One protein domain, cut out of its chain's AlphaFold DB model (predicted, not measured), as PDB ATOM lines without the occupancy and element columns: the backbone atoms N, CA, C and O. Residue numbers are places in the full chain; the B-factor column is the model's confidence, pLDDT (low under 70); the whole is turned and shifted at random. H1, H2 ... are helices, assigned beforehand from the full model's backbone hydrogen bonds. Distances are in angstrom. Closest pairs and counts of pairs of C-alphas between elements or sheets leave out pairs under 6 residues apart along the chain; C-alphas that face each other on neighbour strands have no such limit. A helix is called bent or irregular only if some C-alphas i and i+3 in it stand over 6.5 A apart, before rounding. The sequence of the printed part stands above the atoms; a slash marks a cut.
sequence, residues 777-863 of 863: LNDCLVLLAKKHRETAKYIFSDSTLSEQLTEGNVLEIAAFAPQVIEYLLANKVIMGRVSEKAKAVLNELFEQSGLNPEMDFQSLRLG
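Overview. This is residues 777 to 863 of the 863 residues of an uncharacterized protein of Legionella jordanis (UniProt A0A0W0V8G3). Three helices, H1, H4 and H7, lie side by side in a row and run the same way; two more, H2 and H5, pack over one side of this row and run back against it at a slant, with H5 nearest the middle. Short helices H3 and H6 follow at the ends of H2 and H5, and past H7 a tail holding the short H8 comes near H5. The printed part has 87 residues with eight named helices, H1 to H8 in order, and no named strand: all helix. It is compact, with a radius of gyration of the C-alphas of 12.0 A and spans of 36 by 26 by 26 A.

Arrangement. Start with H1, residues 777 to 787; H2, residues 789 to 797, makes a helical hairpin with it at a steep tilt of 38 degrees, and their closest C-alphas, Ala 785 and Ala 792, are 4.0 A apart. H3, residues 799 to 802, only just touches H2 and only at the corner, with 3 pairs of C-alphas within 8 A, the closest those of Phe 796 and Ser 802 at 5.2 A. Look next at H4, residues 807 to 816: it touches H1 at a shallow tilt of 18 degrees, the same way, with the C-alphas of Lys 786 and Ile 813 closest at 6.0 A. H5, residues 818 to 826, is the hub, touching four helices. It touches H2 at a shallow tilt of 17 degrees, the same way, closest at C-alphas 789 and 820, 6.1 A. H4 and H5, a helical hairpin, only just touch, with 3 pairs of C-alphas within 8 A, the closest those of Ala 814 and Ile 821 at 5.6 A. H6, residues 828 to 831, only just touches H5 and only at the corner, with 3 pairs of C-alphas within 8 A, the closest those of Leu 825 and Met 831 at 6.5 A. H7, residues 836 to 848, touches H4 at a shallow tilt of 9 degrees, the same way, closest at C-alphas 814 and 842, 7.0 A. With residues 842 to 846 alone H7 touches H5, at a steep tilt of 45 degrees, opposite ways, closest at C-alphas 821 and 846, 6.1 A. H8, residues 857 to 860, is close to H5 but not clearly touching, with C-alphas 826 and 860 at 7.3 A. Every O i to N i+4 pair is within hydrogen-bond range in H2, H4 and H7, against 6 of 7 in H1 and 3 of 5 in H5; H3, H6 and H8 are too short for such a pair.

Along the chain. Find C-alpha 777 at (67.051, 82.483, 118.787); from there H1 runs 16.0 A. H2 measures 12.2 A, H4 14.4 A and H5 13.9 A; H5 is irregular, with C-alphas 819 and 822 7.1 A apart. H7 runs 18.4 A to C-alpha 848 at (94.684, 80.647, 128.531).

Size, cuts and confidence. The C-alphas of Leu 777 and Glu 854, the two farthest apart, are 35.7 A from each other. The printed part has no cut and ends at the chain's last residue, 863. The links are tight up to H7; the link from H7 to H8, with 8 residues, is short. The mean pLDDT of the printed part is 88.3, and residues 853 to 863 are under 70.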
ATOM      1  N   LEU A 777      66.175  81.449 119.356       93.06
ATOM      2  CA  LEU A 777      67.051  82.483 118.787       93.06
ATOM      3  C   LEU A 777      68.479  82.410 119.341       93.06
ATOM      4  O   LEU A 777      69.444  82.395 118.579       93.06
ATOM      5  N   ASN A 778      68.609  82.317 120.662       93.94
ATOM      6  CA  ASN A 778      69.901  82.368 121.341       93.94
ATOM      7  C   ASN A 778      70.738  81.118 121.064       93.94
ATOM      8  O   ASN A 778      71.912  81.237 120.713       93.94
ATOM      9  N   ASP A 779      70.129  79.936 121.141       92.56
ATOM     10  CA  ASP A 779      70.822  78.668 120.906       92.56
ATOM     11  C   ASP A 779      71.251  78.537 119.442       92.56
ATOM     12  O   ASP A 779      72.344  78.046 119.161       92.56
ATOM     13  N   CYS A 780      70.454  79.057 118.500       93.44
ATOM     14  CA  CYS A 780      70.845  79.149 117.096       93.44
ATOM     15  C   CYS A 780      72.097  80.024 116.909       93.44
ATOM     16  O   CYS A 780      73.047  79.605 116.242       93.44
ATOM     17  N   LEU A 781      72.137  81.210 117.526       95.56
ATOM     18  CA  LEU A 781      73.296  82.106 117.449       95.56
ATOM     19  C   LEU A 781      74.544  81.493 118.092       95.56
ATOM     20  O   LEU A 781      75.621  81.558 117.500       95.56
ATOM     21  N   VAL A 782      74.406  80.854 119.257       95.75
ATOM     22  CA  VAL A 782      75.507  80.134 119.919       95.75
ATOM     23  C   VAL A 782      76.022  79.009 119.036       95.75
ATOM     24  O   VAL A 782      77.227  78.907 118.808       95.75
ATOM     25  N   LEU A 783      75.120  78.180 118.508       93.94
ATOM     26  CA  LEU A 783      75.482  77.047 117.668       93.94
ATOM     27  C   LEU A 783      76.248  77.508 116.426       93.94
ATOM     28  O   LEU A 783      77.307  76.955 116.148       93.94
ATOM     29  N   LEU A 784      75.766  78.540 115.725       93.38
ATOM     30  CA  LEU A 784      76.419  79.087 114.531       93.38
ATOM     31  C   LEU A 784      77.757  79.770 114.852       93.38
ATOM     32  O   LEU A 784      78.723  79.597 114.104       93.38
ATOM     33  N   ALA A 785      77.850  80.500 115.968       95.06
ATOM     34  CA  ALA A 785      79.097  81.123 116.415       95.06
ATOM     35  C   ALA A 785      80.179  80.080 116.745       95.06
ATOM     36  O   ALA A 785      81.356  80.303 116.472       95.06
ATOM     37  N   LYS A 786      79.792  78.914 117.276       94.56
ATOM     38  CA  LYS A 786      80.719  77.817 117.580       94.56
ATOM     39  C   LYS A 786      81.314  77.141 116.342       94.56
ATOM     40  O   LYS A 786      82.358  76.508 116.464       94.56
ATOM     41  N   LYS A 787      80.676  77.242 115.169       92.25
ATOM     42  CA  LYS A 787      81.137  76.536 113.959       92.25
ATOM     43  C   LYS A 787      82.371  77.165 113.330       92.25
ATOM     44  O   LYS A 787      83.314  76.448 113.019       92.25
ATOM     45  N   HIS A 788      82.378  78.490 113.162       93.12
ATOM     46  CA  HIS A 788      83.459  79.201 112.467       93.12
ATOM     47  C   HIS A 788      83.780  80.539 113.137       93.12
ATOM     48  O   HIS A 788      82.877  81.275 113.546       93.12
ATOM     49  N   ARG A 789      85.067  80.905 113.170       92.00
ATOM     50  CA  ARG A 789      85.555  82.162 113.770       92.00
ATOM     51  C   ARG A 789      84.943  83.391 113.092       92.00
ATOM     52  O   ARG A 789      84.584  84.361 113.752       92.00
ATOM     53  N   GLU A 790      84.813  83.351 111.773       92.00
ATOM     54  CA  GLU A 790      84.276  84.420 110.933       92.00
ATOM     55  C   GLU A 790      82.773  84.606 111.155       92.00
ATOM     56  O   GLU A 790      82.286  85.738 111.138       92.00
ATOM     57  N   THR A 791      82.047  83.512 111.406       92.62
ATOM     58  CA  THR A 791      80.622  83.550 111.754       92.62
ATOM     59  C   THR A 791      80.426  84.191 113.120       92.62
ATOM     60  O   THR A 791      79.614  85.103 113.245       92.62
ATOM     61  N   ALA A 792      81.214  83.788 114.124       94.25
ATOM     62  CA  ALA A 792      81.200  84.432 115.435       94.25
ATOM     63  C   ALA A 792      81.523  85.930 115.327       94.25
ATOM     64  O   ALA A 792      80.775  86.761 115.834       94.25
ATOM     65  N   LYS A 793      82.577  86.290 114.581       94.12
ATOM     66  CA  LYS A 793      82.941  87.691 114.322       94.12
ATOM     67  C   LYS A 793      81.781  88.472 113.703       94.12
ATOM     68  O   LYS A 793      81.539  89.604 114.114       94.12
ATOM     69  N   TYR A 794      81.067  87.894 112.735       94.12
ATOM     70  CA  TYR A 794      79.891  88.524 112.132       94.12
ATOM     71  C   TYR A 794      78.767  88.737 113.151       94.12
ATOM     72  O   TYR A 794      78.282  89.858 113.274       94.12
ATOM     73  N   ILE A 795      78.412  87.704 113.925       95.38
ATOM     74  CA  ILE A 795      77.386  87.790 114.979       95.38
ATOM     75  C   ILE A 795      77.741  88.881 115.994       95.38
ATOM     76  O   ILE A 795      76.876  89.648 116.403       95.38
ATOM     77  N   PHE A 796      79.016  88.990 116.372       95.81
ATOM     78  CA  PHE A 796      79.473  90.022 117.300       95.81
ATOM     79  C   PHE A 796      79.606  91.402 116.659       95.81
ATOM     80  O   PHE A 796      79.600  92.388 117.376       95.81
ATOM     81  N   SER A 797      79.751  91.527 115.345       92.56
ATOM     82  CA  SER A 797      79.827  92.847 114.700       92.56
ATOM     83  C   SER A 797      78.438  93.434 114.431       92.56
ATOM     84  O   SER A 797      78.297  94.649 114.320       92.56
ATOM     85  N   ASP A 798      77.416  92.586 114.322       95.44
ATOM     86  CA  ASP A 798      76.032  92.998 114.117       95.44
ATOM     87  C   ASP A 798      75.377  93.360 115.461       95.44
ATOM     88  O   ASP A 798      75.261  92.527 116.365       95.44
ATOM     89  N   SER A 799      74.951  94.617 115.620       92.50
ATOM     90  CA  SER A 799      74.344  95.086 116.871       92.50
ATOM     91  C   SER A 799      73.047  94.342 117.184       92.50
ATOM     92  O   SER A 799      72.812  93.991 118.334       92.50
ATOM     93  N   THR A 800      72.239  94.023 116.169       93.94
ATOM     94  CA  THR A 800      70.941  93.369 116.365       93.94
ATOM     95  C   THR A 800      71.093  91.925 116.824       93.94
ATOM     96  O   THR A 800      70.361  91.498 117.713       93.94
ATOM     97  N   LEU A 801      72.066  91.189 116.270       95.56
ATOM     98  CA  LEU A 801      72.342  89.802 116.655       95.56
ATOM     99  C   LEU A 801      73.083  89.726 117.991       95.56
ATOM    100  O   LEU A 801      72.732  88.913 118.846       95.56
ATOM    101  N   SER A 802      74.081  90.589 118.202       95.75
ATOM    102  CA  SER A 802      74.830  90.617 119.460       95.75
ATOM    103  C   SER A 802      73.939  90.989 120.647       95.75
ATOM    104  O   SER A 802      74.098  90.396 121.714       95.75
ATOM    105  N   GLU A 803      72.945  91.868 120.469       95.50
ATOM    106  CA  GLU A 803      71.924  92.189 121.481       95.50
ATOM    107  C   GLU A 803      71.086  90.982 121.928       95.50
ATOM    108  O   GLU A 803      70.564  90.992 123.041       95.50
ATOM    109  N   GLN A 804      71.004  89.905 121.148       96.62
ATOM    110  CA  GLN A 804      70.249  88.711 121.550       96.62
ATOM    111  C   GLN A 804      71.052  87.781 122.475       96.62
ATOM    112  O   GLN A 804      70.473  87.004 123.229       96.62
ATOM    113  N   LEU A 805      72.387  87.867 122.468       96.69
ATOM    114  CA  LEU A 805      73.236  86.988 123.273       96.69
ATOM    115  C   LEU A 805      73.151  87.330 124.767       96.69
ATOM    116  O   LEU A 805      73.437  88.458 125.177       96.69
ATOM    117  N   THR A 806      72.809  86.333 125.585       96.50
ATOM    118  CA  THR A 806      72.867  86.433 127.051       96.50
ATOM    119  C   THR A 806      74.295  86.252 127.569       96.50
ATOM    120  O   THR A 806      75.163  85.740 126.863       96.50
ATOM    121  N   GLU A 807      74.544  86.612 128.833       97.00
ATOM    122  CA  GLU A 807      75.835  86.360 129.493       97.00
ATOM    123  C   GLU A 807      76.255  84.882 129.409       97.00
ATOM    124  O   GLU A 807      77.402  84.587 129.077       97.00
ATOM    125  N   GLY A 808      75.315  83.953 129.629       96.75
ATOM    126  CA  GLY A 808      75.574  82.516 129.511       96.75
ATOM    127  C   GLY A 808      75.999  82.113 128.100       96.75
ATOM    128  O   GLY A 808      76.977  81.390 127.940       96.75
ATOM    129  N   ASN A 809      75.336  82.657 127.074       97.12
ATOM    130  CA  ASN A 809      75.684  82.392 125.677       97.12
ATOM    131  C   ASN A 809      77.088  82.902 125.327       97.12
ATOM    132  O   ASN A 809      77.843  82.219 124.640       97.12
ATOM    133  N   VAL A 810      77.454  84.091 125.812       97.12
ATOM    134  CA  VAL A 810      78.779  84.685 125.584       97.12
ATOM    135  C   VAL A 810      79.878  83.815 126.196       97.12
ATOM    136  O   VAL A 810      80.859  83.508 125.518       97.12
ATOM    137  N   LEU A 811      79.697  83.379 127.446       96.75
ATOM    138  CA  LEU A 811      80.641  82.490 128.128       96.75
ATOM    139  C   LEU A 811      80.747  81.130 127.435       96.75
ATOM    140  O   LEU A 811      81.843  80.595 127.284       96.75
ATOM    141  N   GLU A 812      79.626  80.587 126.974       97.19
ATOM    142  CA  GLU A 812      79.586  79.309 126.272       97.19
ATOM    143  C   GLU A 812      80.313  79.363 124.919       97.19
ATOM    144  O   GLU A 812      81.061  78.441 124.581       97.19
ATOM    145  N   ILE A 813      80.136  80.444 124.149       96.69
ATOM    146  CA  ILE A 813      80.872  80.645 122.892       96.69
ATOM    147  C   ILE A 813      82.369  80.817 123.178       96.69
ATOM    148  O   ILE A 813      83.185  80.196 122.500       96.69
ATOM    149  N   ALA A 814      82.735  81.609 124.190       95.69
ATOM    150  CA  ALA A 814      84.127  81.835 124.578       95.69
ATOM    151  C   ALA A 814      84.837  80.546 125.020       95.69
ATOM    152  O   ALA A 814      85.967  80.298 124.606       95.69
ATOM    153  N   ALA A 815      84.164  79.711 125.815       95.00
ATOM    154  CA  ALA A 815      84.704  78.435 126.278       95.00
ATOM    155  C   ALA A 815      84.924  77.441 125.125       95.00
ATOM    156  O   ALA A 815      85.878  76.668 125.151       95.00
ATOM    157  N   PHE A 816      84.055  77.458 124.109       95.00
ATOM    158  CA  PHE A 816      84.155  76.547 122.967       95.00
ATOM    159  C   PHE A 816      85.120  77.041 121.877       95.00
ATOM    160  O   PHE A 816      85.793  76.234 121.238       95.00
ATOM    161  N   ALA A 817      85.193  78.354 121.648       93.19
ATOM    162  CA  ALA A 817      86.006  78.963 120.597       93.19
ATOM    163  C   ALA A 817      86.886  80.108 121.147       93.19
ATOM    164  O   ALA A 817      86.627  81.280 120.861       93.19
ATOM    165  N   PRO A 818      87.971  79.807 121.889       92.19
ATOM    166  CA  PRO A 818      88.809  80.827 122.532       92.19
ATOM    167  C   PRO A 818      89.364  81.897 121.574       92.19
ATOM    168  O   PRO A 818      89.495  83.069 121.923       92.19
ATOM    169  N   GLN A 819      89.595  81.535 120.311       91.12
ATOM    170  CA  GLN A 819      90.053  82.417 119.233       91.12
ATOM    171  C   GLN A 819      89.086  83.560 118.861       91.12
ATOM    172  O   GLN A 819      89.428  84.404 118.023       91.12
ATOM    173  N   VAL A 820      87.867  83.574 119.415       94.44
ATOM    174  CA  VAL A 820      86.887  84.652 119.214       94.44
ATOM    175  C   VAL A 820      86.781  85.612 120.402       94.44
ATOM    176  O   VAL A 820      86.094  86.626 120.284       94.44
ATOM    177  N   ILE A 821      87.455  85.329 121.524       94.38
ATOM    178  CA  ILE A 821      87.336  86.111 122.766       94.38
ATOM    179  C   ILE A 821      87.767  87.565 122.564       94.38
ATOM    180  O   ILE A 821      87.115  88.469 123.074       94.38
ATOM    181  N   GLU A 822      88.788  87.811 121.743       93.81
ATOM    182  CA  GLU A 822      89.216  89.164 121.358       93.81
ATOM    183  C   GLU A 822      88.046  90.009 120.816       93.81
ATOM    184  O   GLU A 822      87.864  91.162 121.208       93.81
ATOM    185  N   TYR A 823      87.193  89.418 119.973       94.38
ATOM    186  CA  TYR A 823      86.029  90.101 119.404       94.38
ATOM    187  C   TYR A 823      84.922  90.334 120.437       94.38
ATOM    188  O   TYR A 823      84.240  91.356 120.378       94.38
ATOM    189  N   LEU A 824      84.753  89.413 121.392       94.31
ATOM    190  CA  LEU A 824      83.822  89.579 122.511       94.31
ATOM    191  C   LEU A 824      84.255  90.736 123.414       94.31
ATOM    192  O   LEU A 824      83.444  91.611 123.709       94.31
ATOM    193  N   LEU A 825      85.537  90.774 123.790       94.19
ATOM    194  CA  LEU A 825      86.117  91.823 124.632       94.19
ATOM    195  C   LEU A 825      86.100  93.197 123.944       94.19
ATOM    196  O   LEU A 825      85.941  94.218 124.614       94.19
ATOM    197  N   ALA A 826      86.222  93.236 122.614       92.94
ATOM    198  CA  ALA A 826      86.132  94.467 121.831       92.94
ATOM    199  C   ALA A 826      84.688  94.987 121.656       92.94
ATOM    200  O   ALA A 826      84.489  96.183 121.425       92.94
ATOM    201  N   ASN A 827      83.664  94.134 121.778       95.31
ATOM    202  CA  ASN A 827      82.271  94.534 121.577       95.31
ATOM    203  C   ASN A 827      81.688  95.227 122.827       95.31
ATOM    204  O   ASN A 827      81.336  94.592 123.823       95.31
ATOM    205  N   LYS A 828      81.481  96.549 122.738       94.75
ATOM    206  CA  LYS A 828      80.923  97.374 123.828       94.75
ATOM    207  C   LYS A 828      79.494  96.986 124.242       94.75
ATOM    208  O   LYS A 828      79.165  97.110 125.418       94.75
ATOM    209  N   VAL A 829      78.652  96.523 123.313       94.62
ATOM    210  CA  VAL A 829      77.252  96.124 123.573       94.62
ATOM    211  C   VAL A 829      77.189  94.834 124.388       94.62
ATOM    212  O   VAL A 829      76.386  94.709 125.313       94.62
ATOM    213  N   ILE A 830      78.058  93.871 124.075       96.06
ATOM    214  CA  ILE A 830      78.201  92.639 124.851       96.06
ATOM    215  C   ILE A 830      78.813  92.970 126.215       96.06
ATOM    216  O   ILE A 830      78.204  92.698 127.247       96.06
ATOM    217  N   MET A 831      79.962  93.651 126.236       96.50
ATOM    218  CA  MET A 831      80.691  93.943 127.476       96.50
ATOM    219  C   MET A 831      79.946  94.882 128.435       96.50
ATOM    220  O   MET A 831      80.213  94.858 129.636       96.50
ATOM    221  N   GLY A 832      79.000  95.684 127.942       94.56
ATOM    222  CA  GLY A 832      78.110  96.495 128.774       94.56
ATOM    223  C   GLY A 832      77.048  95.690 129.535       94.56
ATOM    224  O   GLY A 832      76.486  96.205 130.496       94.56
ATOM    225  N   ARG A 833      76.774  94.443 129.127       95.31
ATOM    226  CA  ARG A 833      75.727  93.577 129.707       95.31
ATOM    227  C   ARG A 833      76.267  92.390 130.494       95.31
ATOM    228  O   ARG A 833      75.531  91.803 131.279       95.31
ATOM    229  N   VAL A 834      77.528  92.035 130.276       96.38
ATOM    230  CA  VAL A 834      78.209  90.945 130.976       96.38
ATOM    231  C   VAL A 834      78.642  91.417 132.369       96.38
ATOM    232  O   VAL A 834      79.233  92.490 132.517       96.38
ATOM    233  N   SER A 835      78.358  90.618 133.397       96.94
ATOM    234  CA  SER A 835      78.752  90.874 134.784       96.94
ATOM    235  C   SER A 835      80.274  90.924 134.956       96.94
ATOM    236  O   SER A 835      81.019  90.278 134.222       96.94
ATOM    237  N   GLU A 836      80.771  91.635 135.974       96.75
ATOM    238  CA  GLU A 836      82.215  91.678 136.274       96.75
ATOM    239  C   GLU A 836      82.815  90.280 136.506       96.75
ATOM    240  O   GLU A 836      83.955  90.017 136.128       96.75
ATOM    241  N   LYS A 837      82.023  89.344 137.052       97.00
ATOM    242  CA  LYS A 837      82.435  87.945 137.215       97.00
ATOM    243  C   LYS A 837      82.664  87.274 135.862       97.00
ATOM    244  O   LYS A 837      83.682  86.619 135.670       97.00
ATOM    245  N   ALA A 838      81.739  87.439 134.923       95.62
ATOM    246  CA  ALA A 838      81.879  86.876 133.591       95.62
ATOM    247  C   ALA A 838      82.989  87.570 132.781       95.62
ATOM    248  O   ALA A 838      83.710  86.889 132.056       95.62
ATOM    249  N   LYS A 839      83.226  88.877 132.971       97.00
ATOM    250  CA  LYS A 839      84.405  89.566 132.410       97.00
ATOM    251  C   LYS A 839      85.716  88.960 132.911       97.00
ATOM    252  O   LYS A 839      86.626  88.764 132.114       97.00
ATOM    253  N   ALA A 840      85.803  88.632 134.203       95.19
ATOM    254  CA  ALA A 840      86.973  87.960 134.763       95.19
ATOM    255  C   ALA A 840      87.204  86.583 134.114       95.19
ATOM    256  O   ALA A 840      88.326  86.293 133.715       95.19
ATOM    257  N   VAL A 841      86.141  85.790 133.916       96.50
ATOM    258  CA  VAL A 841      86.224  84.492 133.217       96.50
ATOM    259  C   VAL A 841      86.659  84.665 131.758       96.50
ATOM    260  O   VAL A 841      87.500  83.913 131.281       96.50
ATOM    261  N   LEU A 842      86.129  85.659 131.038       95.62
ATOM    262  CA  LEU A 842      86.544  85.934 129.657       95.62
ATOM    263  C   LEU A 842      88.020  86.340 129.568       95.62
ATOM    264  O   LEU A 842      88.705  85.890 128.655       95.62
ATOM    265  N   ASN A 843      88.516  87.149 130.510       94.31
ATOM    266  CA  ASN A 843      89.934  87.511 130.576       94.31
ATOM    267  C   ASN A 843      90.815  86.293 130.891       94.31
ATOM    268  O   ASN A 843      91.841  86.109 130.247       94.31
ATOM    269  N   GLU A 844      90.393  85.429 131.816       95.75
ATOM    270  CA  GLU A 844      91.107  84.186 132.125       95.75
ATOM    271  C   GLU A 844      91.170  83.256 130.901       95.75
ATOM    272  O   GLU A 844      92.240  82.768 130.541       95.75
ATOM    273  N   LEU A 845      90.046  83.063 130.203       95.12
ATOM    274  CA  LEU A 845      90.002  82.281 128.964       95.12
ATOM    275  C   LEU A 845      90.851  82.920 127.850       95.12
ATOM    276  O   LEU A 845      91.464  82.201 127.058       95.12
ATOM    277  N   PHE A 846      90.919  84.255 127.787       93.75
ATOM    278  CA  PHE A 846      91.786  84.974 126.852       93.75
ATOM    279  C   PHE A 846      93.266  84.698 127.141       93.75
ATOM    280  O   PHE A 846      93.998  84.323 126.227       93.75
ATOM    281  N   GLU A 847      93.695  84.793 128.399       91.94
ATOM    282  CA  GLU A 847      95.068  84.476 128.817       91.94
ATOM    283  C   GLU A 847      95.427  83.008 128.535       91.94
ATOM    284  O   GLU A 847      96.507  82.714 128.016       91.94
ATOM    285  N   GLN A 848      94.500  82.080 128.795       92.75
ATOM    286  CA  GLN A 848      94.684  80.647 128.531       92.75
ATOM    287  C   GLN A 848      94.766  80.308 127.037       92.75
ATOM    288  O   GLN A 848      95.382  79.308 126.668       92.75
ATOM    289  N   SER A 849      94.174  81.126 126.163       90.31
ATOM    290  CA  SER A 849      94.163  80.880 124.716       90.31
ATOM    291  C   SER A 849      95.538  81.021 124.047       90.31
ATOM    292  O   SER A 849      95.694  80.647 122.884       90.31
ATOM    293  N   GLY A 850      96.543  81.559 124.755       86.12
ATOM    294  CA  GLY A 850      97.889  81.780 124.219       86.12
ATOM    295  C   GLY A 850      97.954  82.853 123.125       86.12
ATOM    296  O   GLY A 850      98.980  82.984 122.454       86.12
ATOM    297  N   LEU A 851      96.874  83.620 122.925       81.62
ATOM    298  CA  LEU A 851      96.871  84.796 122.061       81.62
ATOM    299  C   LEU A 851      97.771  85.863 122.691       81.62
ATOM    300  O   LEU A 851      97.558  86.272 123.829       81.62
ATOM    301  N   ASN A 852      98.810  86.276 121.963       70.81
ATOM    302  CA  ASN A 852      99.832  87.180 122.479       70.81
ATOM    303  C   ASN A 852      99.200  88.541 122.860       70.81
ATOM    304  O   ASN A 852      98.716  89.240 121.963       70.81
ATOM    305  N   PRO A 853      99.204  88.944 124.147       58.41
ATOM    306  CA  PRO A 853      98.577  90.188 124.600       58.41
ATOM    307  C   PRO A 853      99.253  91.456 124.045       58.41
ATOM    308  O   PRO A 853      98.708  92.548 124.191       58.41
ATOM    309  N   GLU A 854     100.410  91.328 123.384       53.12
ATOM    310  CA  GLU A 854     101.112  92.425 122.705       53.12
ATOM    311  C   GLU A 854     100.538  92.798 121.323       53.12
ATOM    312  O   GLU A 854     101.013  93.756 120.712       53.12
ATOM    313  N   MET A 855      99.501  92.110 120.815       50.62
ATOM    314  CA  MET A 855      98.723  92.675 119.705       50.62
ATOM    315  C   MET A 855      97.958  93.907 120.195       50.62
ATOM    316  O   MET A 855      97.068  93.837 121.037       50.62
ATOM    317  N   ASP A 856      98.365  95.046 119.652       46.59
ATOM    318  CA  ASP A 856      98.054  96.399 120.082       46.59
ATOM    319  C   ASP A 856      96.548  96.677 120.275       46.59
ATOM    320  O   ASP A 856      95.828  97.043 119.340       46.59
ATOM    321  N   PHE A 857      96.074  96.581 121.524       51.25
ATOM    322  CA  PHE A 857      94.736  97.013 121.953       51.25
ATOM    323  C   PHE A 857      94.444  98.491 121.609       51.25
ATOM    324  O   PHE A 857      93.276  98.896 121.623       51.25
ATOM    325  N   GLN A 858      95.457  99.315 121.289       49.25
ATOM    326  CA  GLN A 858      95.235 100.690 120.826       49.25
ATOM    327  C   GLN A 858      94.707 100.754 119.387       49.25
ATOM    328  O   GLN A 858      93.937 101.664 119.076       49.25
ATOM    329  N   SER A 859      95.018  99.772 118.538       52.28
ATOM    330  CA  SER A 859      94.537  99.733 117.149       52.28
ATOM    331  C   SER A 859      93.039  99.398 117.033       52.28
ATOM    332  O   SER A 859      92.363  99.893 116.134       52.28
ATOM    333  N   LEU A 860      92.483  98.645 117.990       49.25
ATOM    334  CA  LEU A 860      91.061  98.264 118.040       49.25
ATOM    335  C   LEU A 860      90.150  99.306 118.716       49.25
ATOM    336  O   LEU A 860      88.934  99.243 118.564       49.25
ATOM    337  N   ARG A 861      90.700 100.285 119.450       45.91
ATOM    338  CA  ARG A 861      89.907 101.355 120.095       45.91
ATOM    339  C   ARG A 861      89.531 102.515 119.163       45.91
ATOM    340  O   ARG A 861      88.721 103.347 119.572       45.91
ATOM    341  N   LEU A 862      90.100 102.581 117.956       39.12
ATOM    342  CA  LEU A 862      89.895 103.668 116.984       39.12
ATOM    343  C   LEU A 862      88.959 103.307 115.806       39.12
ATOM    344  O   LEU A 862      88.866 104.094 114.866       39.12
ATOM    345  N   GLY A 863      88.269 102.161 115.858       36.53
ATOM    346  CA  GLY A 863      87.273 101.721 114.865       36.53
ATOM    347  C   GLY A 863      85.834 101.935 115.308       36.53
ATOM    348  O   GLY A 863      85.525 101.565 116.467       36.53
TER     349      GLY A 863